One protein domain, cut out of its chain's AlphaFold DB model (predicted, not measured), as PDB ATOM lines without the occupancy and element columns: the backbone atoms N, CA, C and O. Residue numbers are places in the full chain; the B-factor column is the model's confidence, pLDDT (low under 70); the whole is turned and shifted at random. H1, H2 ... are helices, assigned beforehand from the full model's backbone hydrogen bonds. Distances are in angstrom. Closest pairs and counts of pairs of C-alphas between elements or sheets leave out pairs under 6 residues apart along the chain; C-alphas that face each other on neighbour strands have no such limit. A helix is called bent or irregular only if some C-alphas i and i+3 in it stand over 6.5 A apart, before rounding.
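What this domain is: This is residues 227 to 260 and 269 to 360 of the 486 residues of an uncharacterized protein of Callipepla squamata (UniProt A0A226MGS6). Two helices running opposite ways, H3 and H4, make the core; the hairpin of H1 and H2 packs on H4 through H2, H5 packs on H3, and short H6 and H7 add to H3 and H4. Residues 291 to 296 stick out. The printed part has 126 residues with seven named helices, H1 to H7 in chain order, and no named strand; its class is all helix. It is compact, with a radius of gyration of the C-alphas of 14.4 A and spans of 45 by 32 by 19 A.

How they stand to each other: H1, residues 227 to 234, and H2, residues 246 to 257, form a hairpin at a shallow tilt of 5 degrees; their closest C-alphas, of Pro 227 and Val 256, are 5.8 A apart. H2 touches H4, residues 302 to 318, closest at the C-alphas of Ser 254 and Val 311, 5.6 A. H3, residues 273 to 288, forms a hairpin with H4 at a shallow tilt of 27 degrees, closest at the C-alphas of Leu 280 and Leu 312, 6.5 A. With residues 274 to 281 alone, H3 touches H5, residues 327 to 341, the same way at a shallow tilt of 18 degrees; the closest C-alphas, of Phe 274 and Leu 337, are 6.8 A apart. H6, residues 346 to 351, only just touches H3, with 3 pairs of C-alphas within 8 A, closest those of Cys 281 and Val 348, 6.2 A. H7, residues 353 to 359, only just touches H4 at residues 316 to 317 alone, with 3 such pairs. Every O i to N i+4 pair is within hydrogen-bond range in H1, H2, H5 and H6, against 10 of 12 in H3, 11 of 13 in H4 and 1 of 3 in H7, where 2 of 4 O i to N i+3 pairs are.

Where its parts are: H1 begins at C-alpha 227, (-4.298, -25.481, -59.356). H3 is 23.6 A long, H4 25.1 A and H5 20.9 A. H7 is irregular, with C-alphas 355 and 358 9.2 A apart, and ends at C-alpha 359, (-8.967, -16.690, -31.127).

The domain as a whole: The C-alphas farthest apart, of Lys 295 and Ser 326, are 45.5 A apart. Residues 261 to 268 are not printed, with 14.9 A between C-alphas 260 and 269. The links H1 to H2 and H3 to H4 are long. The model's pLDDT is under 70 at residues 241 to 242, 260 and 290 to 298.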
ATOM      1  N   PRO A 227      -3.415 -24.951 -60.399       90.50
ATOM      2  CA  PRO A 227      -4.298 -25.481 -59.356       90.50
ATOM      3  C   PRO A 227      -5.512 -24.577 -59.061       90.50
ATOM      4  O   PRO A 227      -6.600 -25.058 -58.729       90.50
ATOM      5  N   ALA A 228      -5.353 -23.259 -59.232       89.50
ATOM      6  CA  ALA A 228      -6.427 -22.285 -59.062       89.50
ATOM      7  C   ALA A 228      -7.528 -22.426 -60.120       89.50
ATOM      8  O   ALA A 228      -8.713 -22.412 -59.782       89.50
ATOM      9  N   GLU A 229      -7.153 -22.554 -61.393       89.69
ATOM     10  CA  GLU A 229      -8.103 -22.736 -62.493       89.69
ATOM     11  C   GLU A 229      -8.896 -24.030 -62.334       89.69
ATOM     12  O   GLU A 229     -10.122 -24.021 -62.455       89.69
ATOM     13  N   VAL A 230      -8.208 -25.118 -61.980       92.94
ATOM     14  CA  VAL A 230      -8.835 -26.417 -61.726       92.94
ATOM     15  C   VAL A 230      -9.835 -26.334 -60.576       92.94
ATOM     16  O   VAL A 230     -10.983 -26.750 -60.732       92.94
ATOM     17  N   THR A 231      -9.449 -25.728 -59.451       92.50
ATOM     18  CA  THR A 231     -10.350 -25.552 -58.301       92.50
ATOM     19  C   THR A 231     -11.591 -24.739 -58.681       92.50
ATOM     20  O   THR A 231     -12.719 -25.096 -58.336       92.50
ATOM     21  N   LYS A 232     -11.419 -23.651 -59.438       90.69
ATOM     22  CA  LYS A 232     -12.534 -22.794 -59.869       90.69
ATOM     23  C   LYS A 232     -13.489 -23.493 -60.835       90.69
ATOM     24  O   LYS A 232     -14.688 -23.233 -60.770       90.69
ATOM     25  N   ALA A 233     -12.971 -24.342 -61.719       90.94
ATOM     26  CA  ALA A 233     -13.759 -25.002 -62.755       90.94
ATOM     27  C   ALA A 233     -14.435 -26.293 -62.273       90.94
ATOM     28  O   ALA A 233     -15.605 -26.510 -62.582       90.94
ATOM     29  N   PHE A 234     -13.717 -27.123 -61.510       93.06
ATOM     30  CA  PHE A 234     -14.122 -28.497 -61.187       93.06
ATOM     31  C   PHE A 234     -14.433 -28.733 -59.709       93.06
ATOM     32  O   PHE A 234     -14.852 -29.827 -59.359       93.06
ATOM     33  N   VAL A 235     -14.249 -27.737 -58.835       93.25
ATOM     34  CA  VAL A 235     -14.533 -27.882 -57.398       93.25
ATOM     35  C   VAL A 235     -15.611 -26.899 -56.961       93.25
ATOM     36  O   VAL A 235     -16.719 -27.309 -56.625       93.25
ATOM     37  N   LEU A 236     -15.339 -25.590 -57.017       90.62
ATOM     38  CA  LEU A 236     -16.239 -24.561 -56.468       90.62
ATOM     39  C   LEU A 236     -17.710 -24.668 -56.926       90.62
ATOM     40  O   LEU A 236     -18.588 -24.484 -56.077       90.62
ATOM     41  N   PRO A 237     -18.032 -24.976 -58.203       88.94
ATOM     42  CA  PRO A 237     -19.423 -25.089 -58.648       88.94
ATOM     43  C   PRO A 237     -20.196 -26.248 -58.002       88.94
ATOM     44  O   PRO A 237     -21.423 -26.185 -57.921       88.94
ATOM     45  N   TYR A 238     -19.483 -27.272 -57.530       88.56
ATOM     46  CA  TYR A 238     -20.024 -28.563 -57.103       88.56
ATOM     47  C   TYR A 238     -19.928 -28.790 -55.586       88.56
ATOM     48  O   TYR A 238     -20.482 -29.752 -55.069       88.56
ATOM     49  N   MET A 239     -19.318 -27.860 -54.841       85.44
ATOM     50  CA  MET A 239     -19.232 -27.878 -53.368       85.44
ATOM     51  C   MET A 239     -20.549 -27.505 -52.654       85.44
ATOM     52  O   MET A 239     -20.541 -27.054 -51.505       85.44
ATOM     53  N   LYS A 240     -21.688 -27.634 -53.337       74.81
ATOM     54  CA  LYS A 240     -23.022 -27.500 -52.741       74.81
ATOM     55  C   LYS A 240     -23.529 -28.897 -52.391       74.81
ATOM     56  O   LYS A 240     -23.338 -29.823 -53.174       74.81
ATOM     57  N   SER A 241     -24.184 -29.030 -51.240       61.47
ATOM     58  CA  SER A 241     -24.931 -30.240 -50.888       61.47
ATOM     59  C   SER A 241     -25.919 -30.568 -52.020       61.47
ATOM     60  O   SER A 241     -26.493 -29.640 -52.589       61.47
ATOM     61  N   ASP A 242     -26.074 -31.850 -52.362       68.00
ATOM     62  CA  ASP A 242     -26.962 -32.382 -53.419       68.00
ATOM     63  C   ASP A 242     -26.408 -32.413 -54.861       68.00
ATOM     64  O   ASP A 242     -27.165 -32.533 -55.827       68.00
ATOM     65  N   CYS A 243     -25.086 -32.343 -55.046       75.50
ATOM     66  CA  CYS A 243     -24.459 -32.498 -56.361       75.50
ATOM     67  C   CYS A 243     -23.882 -33.907 -56.575       75.50
ATOM     68  O   CYS A 243     -23.092 -34.380 -55.764       75.50
ATOM     69  N   ALA A 244     -24.199 -34.546 -57.708       78.69
ATOM     70  CA  ALA A 244     -23.669 -35.869 -58.059       78.69
ATOM     71  C   ALA A 244     -22.131 -35.893 -58.188       78.69
ATOM     72  O   ALA A 244     -21.506 -36.897 -57.876       78.69
ATOM     73  N   GLN A 245     -21.511 -34.781 -58.599       86.06
ATOM     74  CA  GLN A 245     -20.064 -34.683 -58.830       86.06
ATOM     75  C   GLN A 245     -19.255 -34.289 -57.584       86.06
ATOM     76  O   GLN A 245     -18.055 -34.020 -57.686       86.06
ATOM     77  N   ILE A 246     -19.881 -34.206 -56.408       88.94
ATOM     78  CA  ILE A 246     -19.208 -33.742 -55.188       88.94
ATOM     79  C   ILE A 246     -18.041 -34.650 -54.778       88.94
ATOM     80  O   ILE A 246     -17.004 -34.144 -54.359       88.94
ATOM     81  N   GLU A 247     -18.163 -35.968 -54.957       89.88
ATOM     82  CA  GLU A 247     -17.096 -36.922 -54.640       89.88
ATOM     83  C   GLU A 247     -15.855 -36.672 -55.498       89.88
ATOM     84  O   GLU A 247     -14.772 -36.411 -54.971       89.88
ATOM     85  N   LEU A 248     -16.024 -36.663 -56.821       92.00
ATOM     86  CA  LEU A 248     -14.937 -36.390 -57.755       92.00
ATOM     87  C   LEU A 248     -14.335 -34.994 -57.527       92.00
ATOM     88  O   LEU A 248     -13.118 -34.824 -57.558       92.00
ATOM     89  N   SER A 249     -15.165 -33.999 -57.205       93.62
ATOM     90  CA  SER A 249     -14.709 -32.647 -56.852       93.62
ATOM     91  C   SER A 249     -13.821 -32.642 -55.601       93.62
ATOM     92  O   SER A 249     -12.797 -31.957 -55.567       93.62
ATOM     93  N   LEU A 250     -14.166 -33.430 -54.577       93.75
ATOM     94  CA  LEU A 250     -13.350 -33.597 -53.370       93.75
ATOM     95  C   LEU A 250     -12.042 -34.336 -53.662       93.75
ATOM     96  O   LEU A 250     -10.998 -33.962 -53.125       93.75
ATOM     97  N   GLN A 251     -12.069 -35.353 -54.527       94.44
ATOM     98  CA  GLN A 251     -10.862 -36.058 -54.962       94.44
ATOM     99  C   GLN A 251      -9.918 -35.120 -55.728       94.44
ATOM    100  O   GLN A 251      -8.719 -35.092 -55.443       94.44
ATOM    101  N   ILE A 252     -10.452 -34.294 -56.635       95.50
ATOM    102  CA  ILE A 252      -9.695 -33.255 -57.346       95.50
ATOM    103  C   ILE A 252      -9.093 -32.262 -56.355       95.50
ATOM    104  O   ILE A 252      -7.892 -31.997 -56.414       95.50
ATOM    105  N   LEU A 253      -9.891 -31.747 -55.413       94.75
ATOM    106  CA  LEU A 253      -9.402 -30.814 -54.400       94.75
ATOM    107  C   LEU A 253      -8.285 -31.442 -53.553       94.75
ATOM    108  O   LEU A 253      -7.265 -30.805 -53.321       94.75
ATOM    109  N   SER A 254      -8.428 -32.706 -53.156       94.19
ATOM    110  CA  SER A 254      -7.391 -33.451 -52.431       94.19
ATOM    111  C   SER A 254      -6.078 -33.540 -53.216       94.19
ATOM    112  O   SER A 254      -5.010 -33.251 -52.672       94.19
ATOM    113  N   LYS A 255      -6.136 -33.856 -54.520       93.25
ATOM    114  CA  LYS A 255      -4.945 -33.872 -55.391       93.25
ATOM    115  C   LYS A 255      -4.313 -32.491 -55.519       93.25
ATOM    116  O   LYS A 255      -3.096 -32.374 -55.420       93.25
ATOM    117  N   VAL A 256      -5.133 -31.460 -55.701       92.25
ATOM    118  CA  VAL A 256      -4.698 -30.063 -55.810       92.25
ATOM    119  C   VAL A 256      -3.985 -29.589 -54.538       92.25
ATOM    120  O   VAL A 256      -2.907 -29.007 -54.630       92.25
ATOM    121  N   LEU A 257      -4.530 -29.883 -53.355       90.19
ATOM    122  CA  LEU A 257      -3.914 -29.524 -52.071       90.19
ATOM    123  C   LEU A 257      -2.597 -30.278 -51.820       90.19
ATOM    124  O   LEU A 257      -1.735 -29.781 -51.103       90.19
ATOM    125  N   GLY A 258      -2.428 -31.466 -52.412       86.06
ATOM    126  CA  GLY A 258      -1.196 -32.252 -52.329       86.06
ATOM    127  C   GLY A 258      -0.051 -31.758 -53.220       86.06
ATOM    128  O   GLY A 258       1.059 -32.281 -53.117       86.06
ATOM    129  N   MET A 259      -0.289 -30.781 -54.101       82.38
ATOM    130  CA  MET A 259       0.749 -30.250 -54.987       82.38
ATOM    131  C   MET A 259       1.611 -29.191 -54.305       82.38
ATOM    132  O   MET A 259       1.123 -28.337 -53.563       82.38
ATOM    133  N   GLN A 260       2.912 -29.218 -54.598       67.81
ATOM    134  CA  GLN A 260       3.833 -28.189 -54.123       67.81
ATOM    135  C   GLN A 260       3.470 -26.841 -54.753       67.81
ATOM    136  O   GLN A 260       3.323 -26.725 -55.969       67.81
ATOM    137  N   ARG A 269      -5.279 -18.240 -52.604       83.00
ATOM    138  CA  ARG A 269      -5.737 -16.850 -52.430       83.00
ATOM    139  C   ARG A 269      -6.781 -16.466 -53.473       83.00
ATOM    140  O   ARG A 269      -7.757 -15.782 -53.178       83.00
ATOM    141  N   SER A 270      -6.611 -16.972 -54.690       83.50
ATOM    142  CA  SER A 270      -7.500 -16.686 -55.810       83.50
ATOM    143  C   SER A 270      -8.810 -17.495 -55.785       83.50
ATOM    144  O   SER A 270      -9.678 -17.250 -56.622       83.50
ATOM    145  N   CYS A 271      -8.964 -18.448 -54.857       86.06
ATOM    146  CA  CYS A 271     -10.055 -19.431 -54.817       86.06
ATOM    147  C   CYS A 271     -11.069 -19.210 -53.684       86.06
ATOM    148  O   CYS A 271     -11.896 -20.084 -53.448       86.06
ATOM    149  N   HIS A 272     -11.037 -18.060 -53.001       87.06
ATOM    150  CA  HIS A 272     -11.924 -17.753 -51.870       87.06
ATOM    151  C   HIS A 272     -11.890 -18.844 -50.769       87.06
ATOM    152  O   HIS A 272     -12.869 -19.573 -50.579       87.06
ATOM    153  N   PRO A 273     -10.781 -18.953 -50.012       90.81
ATOM    154  CA  PRO A 273     -10.548 -20.064 -49.083       90.81
ATOM    155  C   PRO A 273     -11.607 -20.199 -47.982       90.81
ATOM    156  O   PRO A 273     -12.039 -21.306 -47.682       90.81
ATOM    157  N   PHE A 274     -12.079 -19.090 -47.405       92.75
ATOM    158  CA  PHE A 274     -13.073 -19.110 -46.322       92.75
ATOM    159  C   PHE A 274     -14.449 -19.651 -46.759       92.75
ATOM    160  O   PHE A 274     -15.000 -20.505 -46.065       92.75
ATOM    161  N   PRO A 275     -15.020 -19.225 -47.905       92.06
ATOM    162  CA  PRO A 275     -16.184 -19.894 -48.481       92.06
ATOM    163  C   PRO A 275     -15.986 -21.390 -48.744       92.06
ATOM    164  O   PRO A 275     -16.900 -22.165 -48.473       92.06
ATOM    165  N   LEU A 276     -14.808 -21.803 -49.225       92.88
ATOM    166  CA  LEU A 276     -14.504 -23.217 -49.461       92.88
ATOM    167  C   LEU A 276     -14.458 -24.021 -48.148       92.88
ATOM    168  O   LEU A 276     -15.078 -25.082 -48.066       92.88
ATOM    169  N   LEU A 277     -13.811 -23.483 -47.107       94.94
ATOM    170  CA  LEU A 277     -13.822 -24.042 -45.749       94.94
ATOM    171  C   LEU A 277     -15.255 -24.204 -45.233       94.94
ATOM    172  O   LEU A 277     -15.627 -25.280 -44.766       94.94
ATOM    173  N   LEU A 278     -16.092 -23.170 -45.375       94.62
ATOM    174  CA  LEU A 278     -17.491 -23.229 -44.954       94.62
ATOM    175  C   LEU A 278     -18.283 -24.303 -45.717       94.62
ATOM    176  O   LEU A 278     -19.123 -24.974 -45.119       94.62
ATOM    177  N   SER A 279     -18.040 -24.481 -47.017       93.25
ATOM    178  CA  SER A 279     -18.677 -25.548 -47.798       93.25
ATOM    179  C   SER A 279     -18.307 -26.942 -47.286       93.25
ATOM    180  O   SER A 279     -19.194 -27.778 -47.130       93.25
ATOM    181  N   LEU A 280     -17.034 -27.185 -46.958       94.12
ATOM    182  CA  LEU A 280     -16.592 -28.445 -46.343       94.12
ATOM    183  C   LEU A 280     -17.226 -28.653 -44.960       94.12
ATOM    184  O   LEU A 280     -17.685 -29.747 -44.648       94.12
ATOM    185  N   CYS A 281     -17.328 -27.590 -44.160       94.56
ATOM    186  CA  CYS A 281     -17.981 -27.626 -42.849       94.56
ATOM    187  C   CYS A 281     -19.465 -28.001 -42.953       94.56
ATOM    188  O   CYS A 281     -19.947 -28.831 -42.191       94.56
ATOM    189  N   LYS A 282     -20.188 -27.437 -43.926       92.00
ATOM    190  CA  LYS A 282     -21.591 -27.795 -44.195       92.00
ATOM    191  C   LYS A 282     -21.750 -29.235 -44.667       92.00
ATOM    192  O   LYS A 282     -22.755 -29.869 -44.362       92.00
ATOM    193  N   LEU A 283     -20.776 -29.749 -45.414       90.38
ATOM    194  CA  LEU A 283     -20.782 -31.147 -45.816       90.38
ATOM    195  C   LEU A 283     -20.601 -32.067 -44.600       90.38
ATOM    196  O   LEU A 283     -21.335 -33.041 -44.465       90.38
ATOM    197  N   LEU A 284     -19.689 -31.724 -43.683       90.88
ATOM    198  CA  LEU A 284     -19.516 -32.440 -42.414       90.88
ATOM    199  C   LEU A 284     -20.767 -32.393 -41.533       90.88
ATOM    200  O   LEU A 284     -21.169 -33.432 -41.014       90.88
ATOM    201  N   ASP A 285     -21.412 -31.230 -41.423       89.94
ATOM    202  CA  ASP A 285     -22.692 -31.079 -40.722       89.94
ATOM    203  C   ASP A 285     -23.746 -32.055 -41.265       89.94
ATOM    204  O   ASP A 285     -24.417 -32.742 -40.500       89.94
ATOM    205  N   GLY A 286     -23.830 -32.210 -42.591       86.25
ATOM    206  CA  GLY A 286     -24.762 -33.144 -43.223       86.25
ATOM    207  C   GLY A 286     -24.598 -34.606 -42.780       86.25
ATOM    208  O   GLY A 286     -25.599 -35.317 -42.676       86.25
ATOM    209  N   TYR A 287     -23.378 -35.045 -42.442       85.94
ATOM    210  CA  TYR A 287     -23.124 -36.414 -41.971       85.94
ATOM    211  C   TYR A 287     -23.704 -36.697 -40.581       85.94
ATOM    212  O   TYR A 287     -24.056 -37.840 -40.300       85.94
ATOM    213  N   THR A 288     -23.875 -35.685 -39.728       79.31
ATOM    214  CA  THR A 288     -24.526 -35.861 -38.410       79.31
ATOM    215  C   THR A 288     -25.985 -36.305 -38.548       79.31
ATOM    216  O   THR A 288     -26.531 -37.007 -37.702       79.31
ATOM    217  N   LYS A 289     -26.614 -35.964 -39.679       74.06
ATOM    218  CA  LYS A 289     -27.994 -36.324 -40.020       74.06
ATOM    219  C   LYS A 289     -28.075 -37.458 -41.038       74.06
ATOM    220  O   LYS A 289     -29.171 -37.733 -41.510       74.06
ATOM    221  N   TYR A 290     -26.966 -38.129 -41.359       68.56
ATOM    222  CA  TYR A 290     -26.867 -39.087 -42.471       68.56
ATOM    223  C   TYR A 290     -27.995 -40.132 -42.483       68.56
ATOM    224  O   TYR A 290     -28.611 -40.377 -43.512       68.56
ATOM    225  N   TRP A 291     -28.342 -40.685 -41.319       66.38
ATOM    226  CA  TRP A 291     -29.383 -41.716 -41.191       66.38
ATOM    227  C   TRP A 291     -30.812 -41.176 -41.118       66.38
ATOM    228  O   TRP A 291     -31.764 -41.941 -41.248       66.38
ATOM    229  N   HIS A 292     -30.962 -39.867 -40.922       68.31
ATOM    230  CA  HIS A 292     -32.244 -39.167 -40.940       68.31
ATOM    231  C   HIS A 292     -32.580 -38.633 -42.341       68.31
ATOM    232  O   HIS A 292     -33.678 -38.117 -42.548       68.31
ATOM    233  N   GLN A 293     -31.645 -38.720 -43.296       63.84
ATOM    234  CA  GLN A 293     -31.865 -38.225 -44.647       63.84
ATOM    235  C   GLN A 293     -32.819 -39.145 -45.430       63.84
ATOM    236  O   GLN A 293     -32.734 -40.374 -45.325       63.84
ATOM    237  N   PRO A 294     -33.734 -38.574 -46.233       62.88
ATOM    238  CA  PRO A 294     -34.570 -39.350 -47.139       62.88
ATOM    239  C   PRO A 294     -33.705 -40.160 -48.110       62.88
ATOM    240  O   PRO A 294     -32.708 -39.654 -48.621       62.88
ATOM    241  N   LYS A 295     -34.127 -41.387 -48.438       61.12
ATOM    242  CA  LYS A 295     -33.409 -42.277 -49.376       61.12
ATOM    243  C   LYS A 295     -33.190 -41.677 -50.775       61.12
ATOM    244  O   LYS A 295     -32.345 -42.176 -51.508       61.12
ATOM    245  N   ASP A 296     -33.936 -40.631 -51.125       60.47
ATOM    246  CA  ASP A 296     -33.912 -39.985 -52.440       60.47
ATOM    247  C   ASP A 296     -32.950 -38.780 -52.519       60.47
ATOM    248  O   ASP A 296     -32.824 -38.169 -53.581       60.47
ATOM    249  N   GLN A 297     -32.276 -38.405 -51.422       66.62
ATOM    250  CA  GLN A 297     -31.335 -37.283 -51.416       66.62
ATOM    251  C   GLN A 297     -29.923 -37.744 -51.812       66.62
ATOM    252  O   GLN A 297     -29.367 -38.676 -51.233       66.62
ATOM    253  N   LEU A 298     -29.328 -37.075 -52.807       66.06
ATOM    254  CA  LEU A 298     -27.954 -37.323 -53.256       66.06
ATOM    255  C   LEU A 298     -26.960 -36.775 -52.226       66.06
ATOM    256  O   LEU A 298     -26.508 -35.634 -52.332       66.06
ATOM    257  N   PHE A 299     -26.616 -37.586 -51.229       72.31
ATOM    258  CA  PHE A 299     -25.617 -37.234 -50.226       72.31
ATOM    259  C   PHE A 299     -24.401 -38.171 -50.286       72.31
ATOM    260  O   PHE A 299     -24.574 -39.379 -50.473       72.31
ATOM    261  N   PRO A 300     -23.167 -37.648 -50.133       75.94
ATOM    262  CA  PRO A 300     -21.952 -38.460 -50.202       75.94
ATOM    263  C   PRO A 300     -21.947 -39.619 -49.211       75.94
ATOM    264  O   PRO A 300     -22.381 -39.476 -48.069       75.94
ATOM    265  N   SER A 301     -21.409 -40.763 -49.633       81.38
ATOM    266  CA  SER A 301     -21.258 -41.939 -48.776       81.38
ATOM    267  C   SER A 301     -20.396 -41.640 -47.540       81.38
ATOM    268  O   SER A 301     -19.589 -40.703 -47.516       81.38
ATOM    269  N   LEU A 302     -20.539 -42.463 -46.499       82.12
ATOM    270  CA  LEU A 302     -19.687 -42.390 -45.304       82.12
ATOM    271  C   LEU A 302     -18.202 -42.629 -45.618       82.12
ATOM    272  O   LEU A 302     -17.342 -42.108 -44.910       82.12
ATOM    273  N   GLU A 303     -17.892 -43.347 -46.699       80.62
ATOM    274  CA  GLU A 303     -16.517 -43.587 -47.159       80.62
ATOM    275  C   GLU A 303     -15.810 -42.275 -47.541       80.62
ATOM    276  O   GLU A 303     -14.614 -42.108 -47.305       80.62
ATOM    277  N   ILE A 304     -16.571 -41.298 -48.043       87.31
ATOM    278  CA  ILE A 304     -16.061 -39.984 -48.452       87.31
ATOM    279  C   ILE A 304     -15.838 -39.068 -47.240       87.31
ATOM    280  O   ILE A 304     -15.057 -38.122 -47.325       87.31
ATOM    281  N   LYS A 305     -16.442 -39.347 -46.078       91.12
ATOM    282  CA  LYS A 305     -16.307 -38.497 -44.882       91.12
ATOM    283  C   LYS A 305     -14.844 -38.343 -44.455       91.12
ATOM    284  O   LYS A 305     -14.410 -37.234 -44.152       91.12
ATOM    285  N   ASP A 306     -14.061 -39.424 -44.508       91.31
ATOM    286  CA  ASP A 306     -12.618 -39.370 -44.234       91.31
ATOM    287  C   ASP A 306     -11.875 -38.483 -45.244       91.31
ATOM    288  O   ASP A 306     -10.976 -37.731 -44.866       91.31
ATOM    289  N   LEU A 307     -12.274 -38.506 -46.521       92.50
ATOM    290  CA  LEU A 307     -11.725 -37.610 -47.539       92.50
ATOM    291  C   LEU A 307     -12.057 -36.144 -47.228       92.50
ATOM    292  O   LEU A 307     -11.163 -35.304 -47.302       92.50
ATOM    293  N   VAL A 308     -13.295 -35.834 -46.827       93.88
ATOM    294  CA  VAL A 308     -13.705 -34.472 -46.437       93.88
ATOM    295  C   VAL A 308     -12.882 -33.971 -45.256       93.88
ATOM    296  O   VAL A 308     -12.385 -32.848 -45.293       93.88
ATOM    297  N   LEU A 309     -12.696 -34.807 -44.230       92.94
ATOM    298  CA  LEU A 309     -11.882 -34.471 -43.060       92.94
ATOM    299  C   LEU A 309     -10.423 -34.197 -43.441       92.94
ATOM    300  O   LEU A 309      -9.853 -33.200 -43.004       92.94
ATOM    301  N   ASN A 310      -9.837 -35.042 -44.293       92.75
ATOM    302  CA  ASN A 310      -8.466 -34.864 -44.770       92.75
ATOM    303  C   ASN A 310      -8.307 -33.581 -45.598       92.75
ATOM    304  O   ASN A 310      -7.353 -32.830 -45.403       92.75
ATOM    305  N   VAL A 311      -9.250 -33.309 -46.504       94.69
ATOM    306  CA  VAL A 311      -9.270 -32.093 -47.327       94.69
ATOM    307  C   VAL A 311      -9.435 -30.846 -46.459       94.69
ATOM    308  O   VAL A 311      -8.718 -29.870 -46.669       94.69
ATOM    309  N   LEU A 312     -10.330 -30.880 -45.465       95.12
ATOM    310  CA  LEU A 312     -10.522 -29.780 -44.522       95.12
ATOM    311  C   LEU A 312      -9.241 -29.495 -43.735       95.12
ATOM    312  O   LEU A 312      -8.802 -28.350 -43.711       95.12
ATOM    313  N   GLY A 313      -8.613 -30.525 -43.159       92.75
ATOM    314  CA  GLY A 313      -7.359 -30.381 -42.418       92.75
ATOM    315  C   GLY A 313      -6.244 -29.779 -43.276       92.75
ATOM    316  O   GLY A 313      -5.645 -28.777 -42.897       92.75
ATOM    317  N   ARG A 314      -6.040 -30.307 -44.490       92.00
ATOM    318  CA  ARG A 314      -5.057 -29.767 -45.445       92.00
ATOM    319  C   ARG A 314      -5.341 -28.326 -45.844       92.00
ATOM    320  O   ARG A 314      -4.417 -27.528 -45.974       92.00
ATOM    321  N   LEU A 315      -6.607 -27.979 -46.055       91.94
ATOM    322  CA  LEU A 315      -6.981 -26.612 -46.390       91.94
ATOM    323  C   LEU A 315      -6.733 -25.666 -45.207       91.94
ATOM    324  O   LEU A 315      -6.233 -24.567 -45.419       91.94
ATOM    325  N   CYS A 316      -7.017 -26.096 -43.976       91.62
ATOM    326  CA  CYS A 316      -6.694 -25.347 -42.762       91.62
ATOM    327  C   CYS A 316      -5.182 -25.135 -42.581       91.62
ATOM    328  O   CYS A 316      -4.783 -24.048 -42.182       91.62
ATOM    329  N   GLU A 317      -4.345 -26.125 -42.910       89.94
ATOM    330  CA  GLU A 317      -2.878 -25.987 -42.892       89.94
ATOM    331  C   GLU A 317      -2.377 -24.954 -43.917       89.94
ATOM    332  O   GLU A 317      -1.424 -24.223 -43.657       89.94
ATOM    333  N   LEU A 318      -3.004 -24.901 -45.096       88.00
ATOM    334  CA  LEU A 318      -2.582 -24.035 -46.204       88.00
ATOM    335  C   LEU A 318      -3.100 -22.598 -46.098       88.00
ATOM    336  O   LEU A 318      -2.489 -21.677 -46.640       88.00
ATOM    337  N   VAL A 319      -4.254 -22.397 -45.467       87.88
ATOM    338  CA  VAL A 319      -4.874 -21.081 -45.317       87.88
ATOM    339  C   VAL A 319      -4.304 -20.426 -44.066       87.88
ATOM    340  O   VAL A 319      -4.755 -20.669 -42.955       87.88
ATOM    341  N   THR A 320      -3.300 -19.581 -44.253       85.00
ATOM    342  CA  THR A 320      -2.603 -18.893 -43.159       85.00
ATOM    343  C   THR A 320      -2.865 -17.381 -43.193       85.00
ATOM    344  O   THR A 320      -3.367 -16.878 -44.208       85.00
ATOM    345  N   PRO A 321      -2.523 -16.605 -42.145       81.19
ATOM    346  CA  PRO A 321      -2.665 -15.147 -42.165       81.19
ATOM    347  C   PRO A 321      -1.959 -14.494 -43.360       81.19
ATOM    348  O   PRO A 321      -2.473 -13.533 -43.932       81.19
ATOM    349  N   GLU A 322      -0.833 -15.062 -43.805       78.38
ATOM    350  CA  GLU A 322      -0.098 -14.609 -44.986       78.38
ATOM    351  C   GLU A 322      -0.913 -14.768 -46.269       78.38
ATOM    352  O   GLU A 322      -0.649 -14.074 -47.242       78.38
ATOM    353  N   THR A 323      -1.915 -15.650 -46.317       71.81
ATOM    354  CA  THR A 323      -2.799 -15.791 -47.485       71.81
ATOM    355  C   THR A 323      -3.801 -14.642 -47.639       71.81
ATOM    356  O   THR A 323      -4.439 -14.524 -48.685       71.81
ATOM    357  N   SER A 324      -3.929 -13.770 -46.635       77.38
ATOM    358  CA  SER A 324      -4.855 -12.637 -46.658       77.38
ATOM    359  C   SER A 324      -4.173 -11.317 -47.037       77.38
ATOM    360  O   SER A 324      -2.999 -11.122 -46.733       77.38
ATOM    361  N   PRO A 325      -4.907 -10.361 -47.643       80.00
ATOM    362  CA  PRO A 325      -4.361  -9.046 -47.992       80.00
ATOM    363  C   PRO A 325      -3.878  -8.228 -46.784       80.00
ATOM    364  O   PRO A 325      -3.007  -7.374 -46.922       80.00
ATOM    365  N   SER A 326      -4.465  -8.455 -45.605       85.38
ATOM    366  CA  SER A 326      -4.067  -7.827 -44.346       85.38
ATOM    367  C   SER A 326      -4.487  -8.678 -43.146       85.38
ATOM    368  O   SER A 326      -5.409  -9.495 -43.235       85.38
ATOM    369  N   LEU A 327      -3.847  -8.441 -41.996       87.75
ATOM    370  CA  LEU A 327      -4.191  -9.104 -40.735       87.75
ATOM    371  C   LEU A 327      -5.619  -8.767 -40.267       87.75
ATOM    372  O   LEU A 327      -6.299  -9.606 -39.688       87.75
ATOM    373  N   GLU A 328      -6.103  -7.556 -40.545       89.81
ATOM    374  CA  GLU A 328      -7.473  -7.160 -40.207       89.81
ATOM    375  C   GLU A 328      -8.504  -7.966 -41.011       89.81
ATOM    376  O   GLU A 328      -9.452  -8.504 -40.440       89.81
ATOM    377  N   VAL A 329      -8.283  -8.118 -42.323       88.75
ATOM    378  CA  VAL A 329      -9.148  -8.931 -43.195       88.75
ATOM    379  C   VAL A 329      -9.120 -10.397 -42.767       88.75
ATOM    380  O   VAL A 329     -10.162 -11.053 -42.776       88.75
ATOM    381  N   TRP A 330      -7.959 -10.903 -42.346       90.38
ATOM    382  CA  TRP A 330      -7.827 -12.245 -41.781       90.38
ATOM    383  C   TRP A 330      -8.708 -12.433 -40.539       90.38
ATOM    384  O   TRP A 330      -9.549 -13.331 -40.515       90.38
ATOM    385  N   ILE A 331      -8.584 -11.550 -39.542       90.38
ATOM    386  CA  ILE A 331      -9.361 -11.622 -38.294       90.38
ATOM    387  C   ILE A 331     -10.866 -11.516 -38.578       90.38
ATOM    388  O   ILE A 331     -11.657 -12.291 -38.039       90.38
ATOM    389  N   GLN A 332     -11.277 -10.597 -39.458       93.12
ATOM    390  CA  GLN A 332     -12.679 -10.467 -39.865       93.12
ATOM    391  C   GLN A 332     -13.193 -11.733 -40.563       93.12
ATOM    392  O   GLN A 332     -14.328 -12.150 -40.324       93.12
ATOM    393  N   SER A 333     -12.363 -12.372 -41.391       93.38
ATOM    394  CA  SER A 333     -12.716 -13.610 -42.092       93.38
ATOM    395  C   SER A 333     -12.818 -14.804 -41.139       93.38
ATOM    396  O   SER A 333     -13.755 -15.596 -41.263       93.38
ATOM    397  N   LEU A 334     -11.930 -14.900 -40.139       94.00
ATOM    398  CA  LEU A 334     -12.022 -15.887 -39.057       94.00
ATOM    399  C   LEU A 334     -13.313 -15.715 -38.252       94.00
ATOM    400  O   LEU A 334     -14.057 -16.678 -38.077       94.00
ATOM    401  N   ALA A 335     -13.620 -14.489 -37.821       94.06
ATOM    402  CA  ALA A 335     -14.847 -14.193 -37.083       94.06
ATOM    403  C   ALA A 335     -16.108 -14.474 -37.919       94.06
ATOM    404  O   ALA A 335     -17.104 -14.990 -37.406       94.06
ATOM    405  N   TRP A 336     -16.066 -14.173 -39.221       96.12
ATOM    406  CA  TRP A 336     -17.135 -14.521 -40.152       96.12
ATOM    407  C   TRP A 336     -17.339 -16.036 -40.238       96.12
ATOM    408  O   TRP A 336     -18.481 -16.490 -40.141       96.12
ATOM    409  N   LEU A 337     -16.260 -16.816 -40.385       96.50
ATOM    410  CA  LEU A 337     -16.336 -18.275 -40.458       96.50
ATOM    411  C   LEU A 337     -16.877 -18.858 -39.152       96.50
ATOM    412  O   LEU A 337     -17.842 -19.614 -39.202       96.50
ATOM    413  N   HIS A 338     -16.346 -18.425 -38.006       95.12
ATOM    414  CA  HIS A 338     -16.807 -18.841 -36.681       95.12
ATOM    415  C   HIS A 338     -18.315 -18.627 -36.518       95.12
ATOM    416  O   HIS A 338     -19.062 -19.556 -36.219       95.12
ATOM    417  N   ARG A 339     -18.807 -17.425 -36.845       95.25
ATOM    418  CA  ARG A 339     -20.241 -17.109 -36.796       95.25
ATOM    419  C   ARG A 339     -21.079 -17.993 -37.727       95.25
ATOM    420  O   ARG A 339     -22.235 -18.272 -37.422       95.25
ATOM    421  N   LYS A 340     -20.553 -18.374 -38.894       95.75
ATOM    422  CA  LYS A 340     -21.260 -19.255 -39.840       95.75
ATOM    423  C   LYS A 340     -21.249 -20.716 -39.394       95.75
ATOM    424  O   LYS A 340     -22.226 -21.413 -39.641       95.75
ATOM    425  N   VAL A 341     -20.181 -21.160 -38.739       94.38
ATOM    426  CA  VAL A 341     -20.052 -22.518 -38.200       94.38
ATOM    427  C   VAL A 341     -20.881 -22.699 -36.930       94.38
ATOM    428  O   VAL A 341     -21.422 -23.774 -36.740       94.38
ATOM    429  N   ALA A 342     -21.117 -21.644 -36.145       91.12
ATOM    430  CA  ALA A 342     -21.985 -21.694 -34.962       91.12
ATOM    431  C   ALA A 342     -23.445 -22.115 -35.249       91.12
ATOM    432  O   ALA A 342     -24.182 -22.456 -34.331       91.12
ATOM    433  N   SER A 343     -23.896 -22.069 -36.512       90.94
ATOM    434  CA  SER A 343     -25.210 -22.602 -36.920       90.94
ATOM    435  C   SER A 343     -25.198 -24.076 -37.344       90.94
ATOM    436  O   SER A 343     -26.248 -24.604 -37.702       90.94
ATOM    437  N   LEU A 344     -24.020 -24.695 -37.391       91.88
ATOM    438  CA  LEU A 344     -23.811 -26.107 -37.705       91.88
ATOM    439  C   LEU A 344     -23.670 -26.906 -36.405       91.88
ATOM    440  O   LEU A 344     -23.645 -26.331 -35.315       91.88
ATOM    441  N   ASP A 345     -23.555 -28.224 -36.523       91.19
ATOM    442  CA  ASP A 345     -23.211 -29.086 -35.403       91.19
ATOM    443  C   ASP A 345     -21.892 -28.664 -34.730       91.19
ATOM    444  O   ASP A 345     -20.898 -28.318 -35.377       91.19
ATOM    445  N   TRP A 346     -21.886 -28.712 -33.402       92.00
ATOM    446  CA  TRP A 346     -20.795 -28.245 -32.551       92.00
ATOM    447  C   TRP A 346     -19.467 -28.975 -32.811       92.00
ATOM    448  O   TRP A 346     -18.396 -28.367 -32.723       92.00
ATOM    449  N   THR A 347     -19.509 -30.249 -33.225       92.44
ATOM    450  CA  THR A 347     -18.294 -31.015 -33.549       92.44
ATOM    451  C   THR A 347     -17.558 -30.443 -34.762       92.44
ATOM    452  O   THR A 347     -16.336 -30.581 -34.871       92.44
ATOM    453  N   VAL A 348     -18.261 -29.751 -35.669       93.44
ATOM    454  CA  VAL A 348     -17.657 -29.061 -36.820       93.44
ATOM    455  C   VAL A 348     -16.793 -27.893 -36.350       93.44
ATOM    456  O   VAL A 348     -15.690 -27.703 -36.863       93.44
ATOM    457  N   GLY A 349     -17.253 -27.149 -35.340       92.69
ATOM    458  CA  GLY A 349     -16.480 -26.080 -34.704       92.69
ATOM    459  C   GLY A 349     -15.182 -26.600 -34.090       92.69
ATOM    460  O   GLY A 349     -14.114 -26.046 -34.354       92.69
ATOM    461  N   LEU A 350     -15.248 -27.722 -33.364       92.88
ATOM    462  CA  LEU A 350     -14.063 -28.352 -32.769       92.88
ATOM    463  C   LEU A 350     -13.034 -28.812 -33.805       92.88
ATOM    464  O   LEU A 350     -11.832 -28.678 -33.581       92.88
ATOM    465  N   ARG A 351     -13.474 -29.305 -34.970       92.94
ATOM    466  CA  ARG A 351     -12.565 -29.699 -36.063       92.94
ATOM    467  C   ARG A 351     -11.758 -28.529 -36.623       92.94
ATOM    468  O   ARG A 351     -10.690 -28.749 -37.184       92.94
ATOM    469  N   LEU A 352     -12.242 -27.300 -36.450       94.31
ATOM    470  CA  LEU A 352     -11.548 -26.080 -36.851       94.31
ATOM    471  C   LEU A 352     -10.678 -25.483 -35.739       94.31
ATOM    472  O   LEU A 352     -10.073 -24.435 -35.959       94.31
ATOM    473  N   LYS A 353     -10.569 -26.109 -34.559       91.06
ATOM    474  CA  LYS A 353      -9.832 -25.524 -33.427       91.06
ATOM    475  C   LYS A 353      -8.384 -25.175 -33.779       91.06
ATOM    476  O   LYS A 353      -7.952 -24.061 -33.503       91.06
ATOM    477  N   GLN A 354      -7.664 -26.070 -34.455       88.75
ATOM    478  CA  GLN A 354      -6.283 -25.802 -34.877       88.75
ATOM    479  C   GLN A 354      -6.185 -24.606 -35.841       88.75
ATOM    480  O   GLN A 354      -5.219 -23.854 -35.788       88.75
ATOM    481  N   PHE A 355      -7.204 -24.390 -36.677       91.44
ATOM    482  CA  PHE A 355      -7.279 -23.251 -37.594       91.44
ATOM    483  C   PHE A 355      -7.617 -21.935 -36.879       91.44
ATOM    484  O   PHE A 355      -7.079 -20.882 -37.212       91.44
ATOM    485  N   TYR A 356      -8.500 -21.988 -35.880       90.81
ATOM    486  CA  TYR A 356      -8.845 -20.833 -35.054       90.81
ATOM    487  C   TYR A 356      -7.739 -20.437 -34.071       90.81
ATOM    488  O   TYR A 356      -7.704 -19.283 -33.643       90.81
ATOM    489  N   GLY A 357      -6.855 -21.364 -33.695       85.94
ATOM    490  CA  GLY A 357      -5.831 -21.128 -32.680       85.94
ATOM    491  C   GLY A 357      -6.444 -20.624 -31.369       85.94
ATOM    492  O   GLY A 357      -7.464 -21.138 -30.902       85.94
ATOM    493  N   GLU A 358      -5.857 -19.570 -30.806       86.25
ATOM    494  CA  GLU A 358      -6.288 -18.957 -29.538       86.25
ATOM    495  C   GLU A 358      -7.422 -17.930 -29.688       86.25
ATOM    496  O   GLU A 358      -7.839 -17.310 -28.713       86.25
ATOM    497  N   HIS A 359      -7.942 -17.715 -30.900       86.75
ATOM    498  CA  HIS A 359      -8.967 -16.690 -31.127       86.75
ATOM    499  C   HIS A 359     -10.324 -17.039 -30.503       86.75
ATOM    500  O   HIS A 359     -11.084 -16.132 -30.158       86.75
ATOM    501  N   PHE A 360     -10.630 -18.331 -30.362       90.69
ATOM    502  CA  PHE A 360     -11.907 -18.824 -29.846       90.69
ATOM    503  C   PHE A 360     -11.696 -20.012 -28.902       90.69
ATOM    504  O   PHE A 360     -10.821 -20.857 -29.124       90.69
TER     505      PHE A 360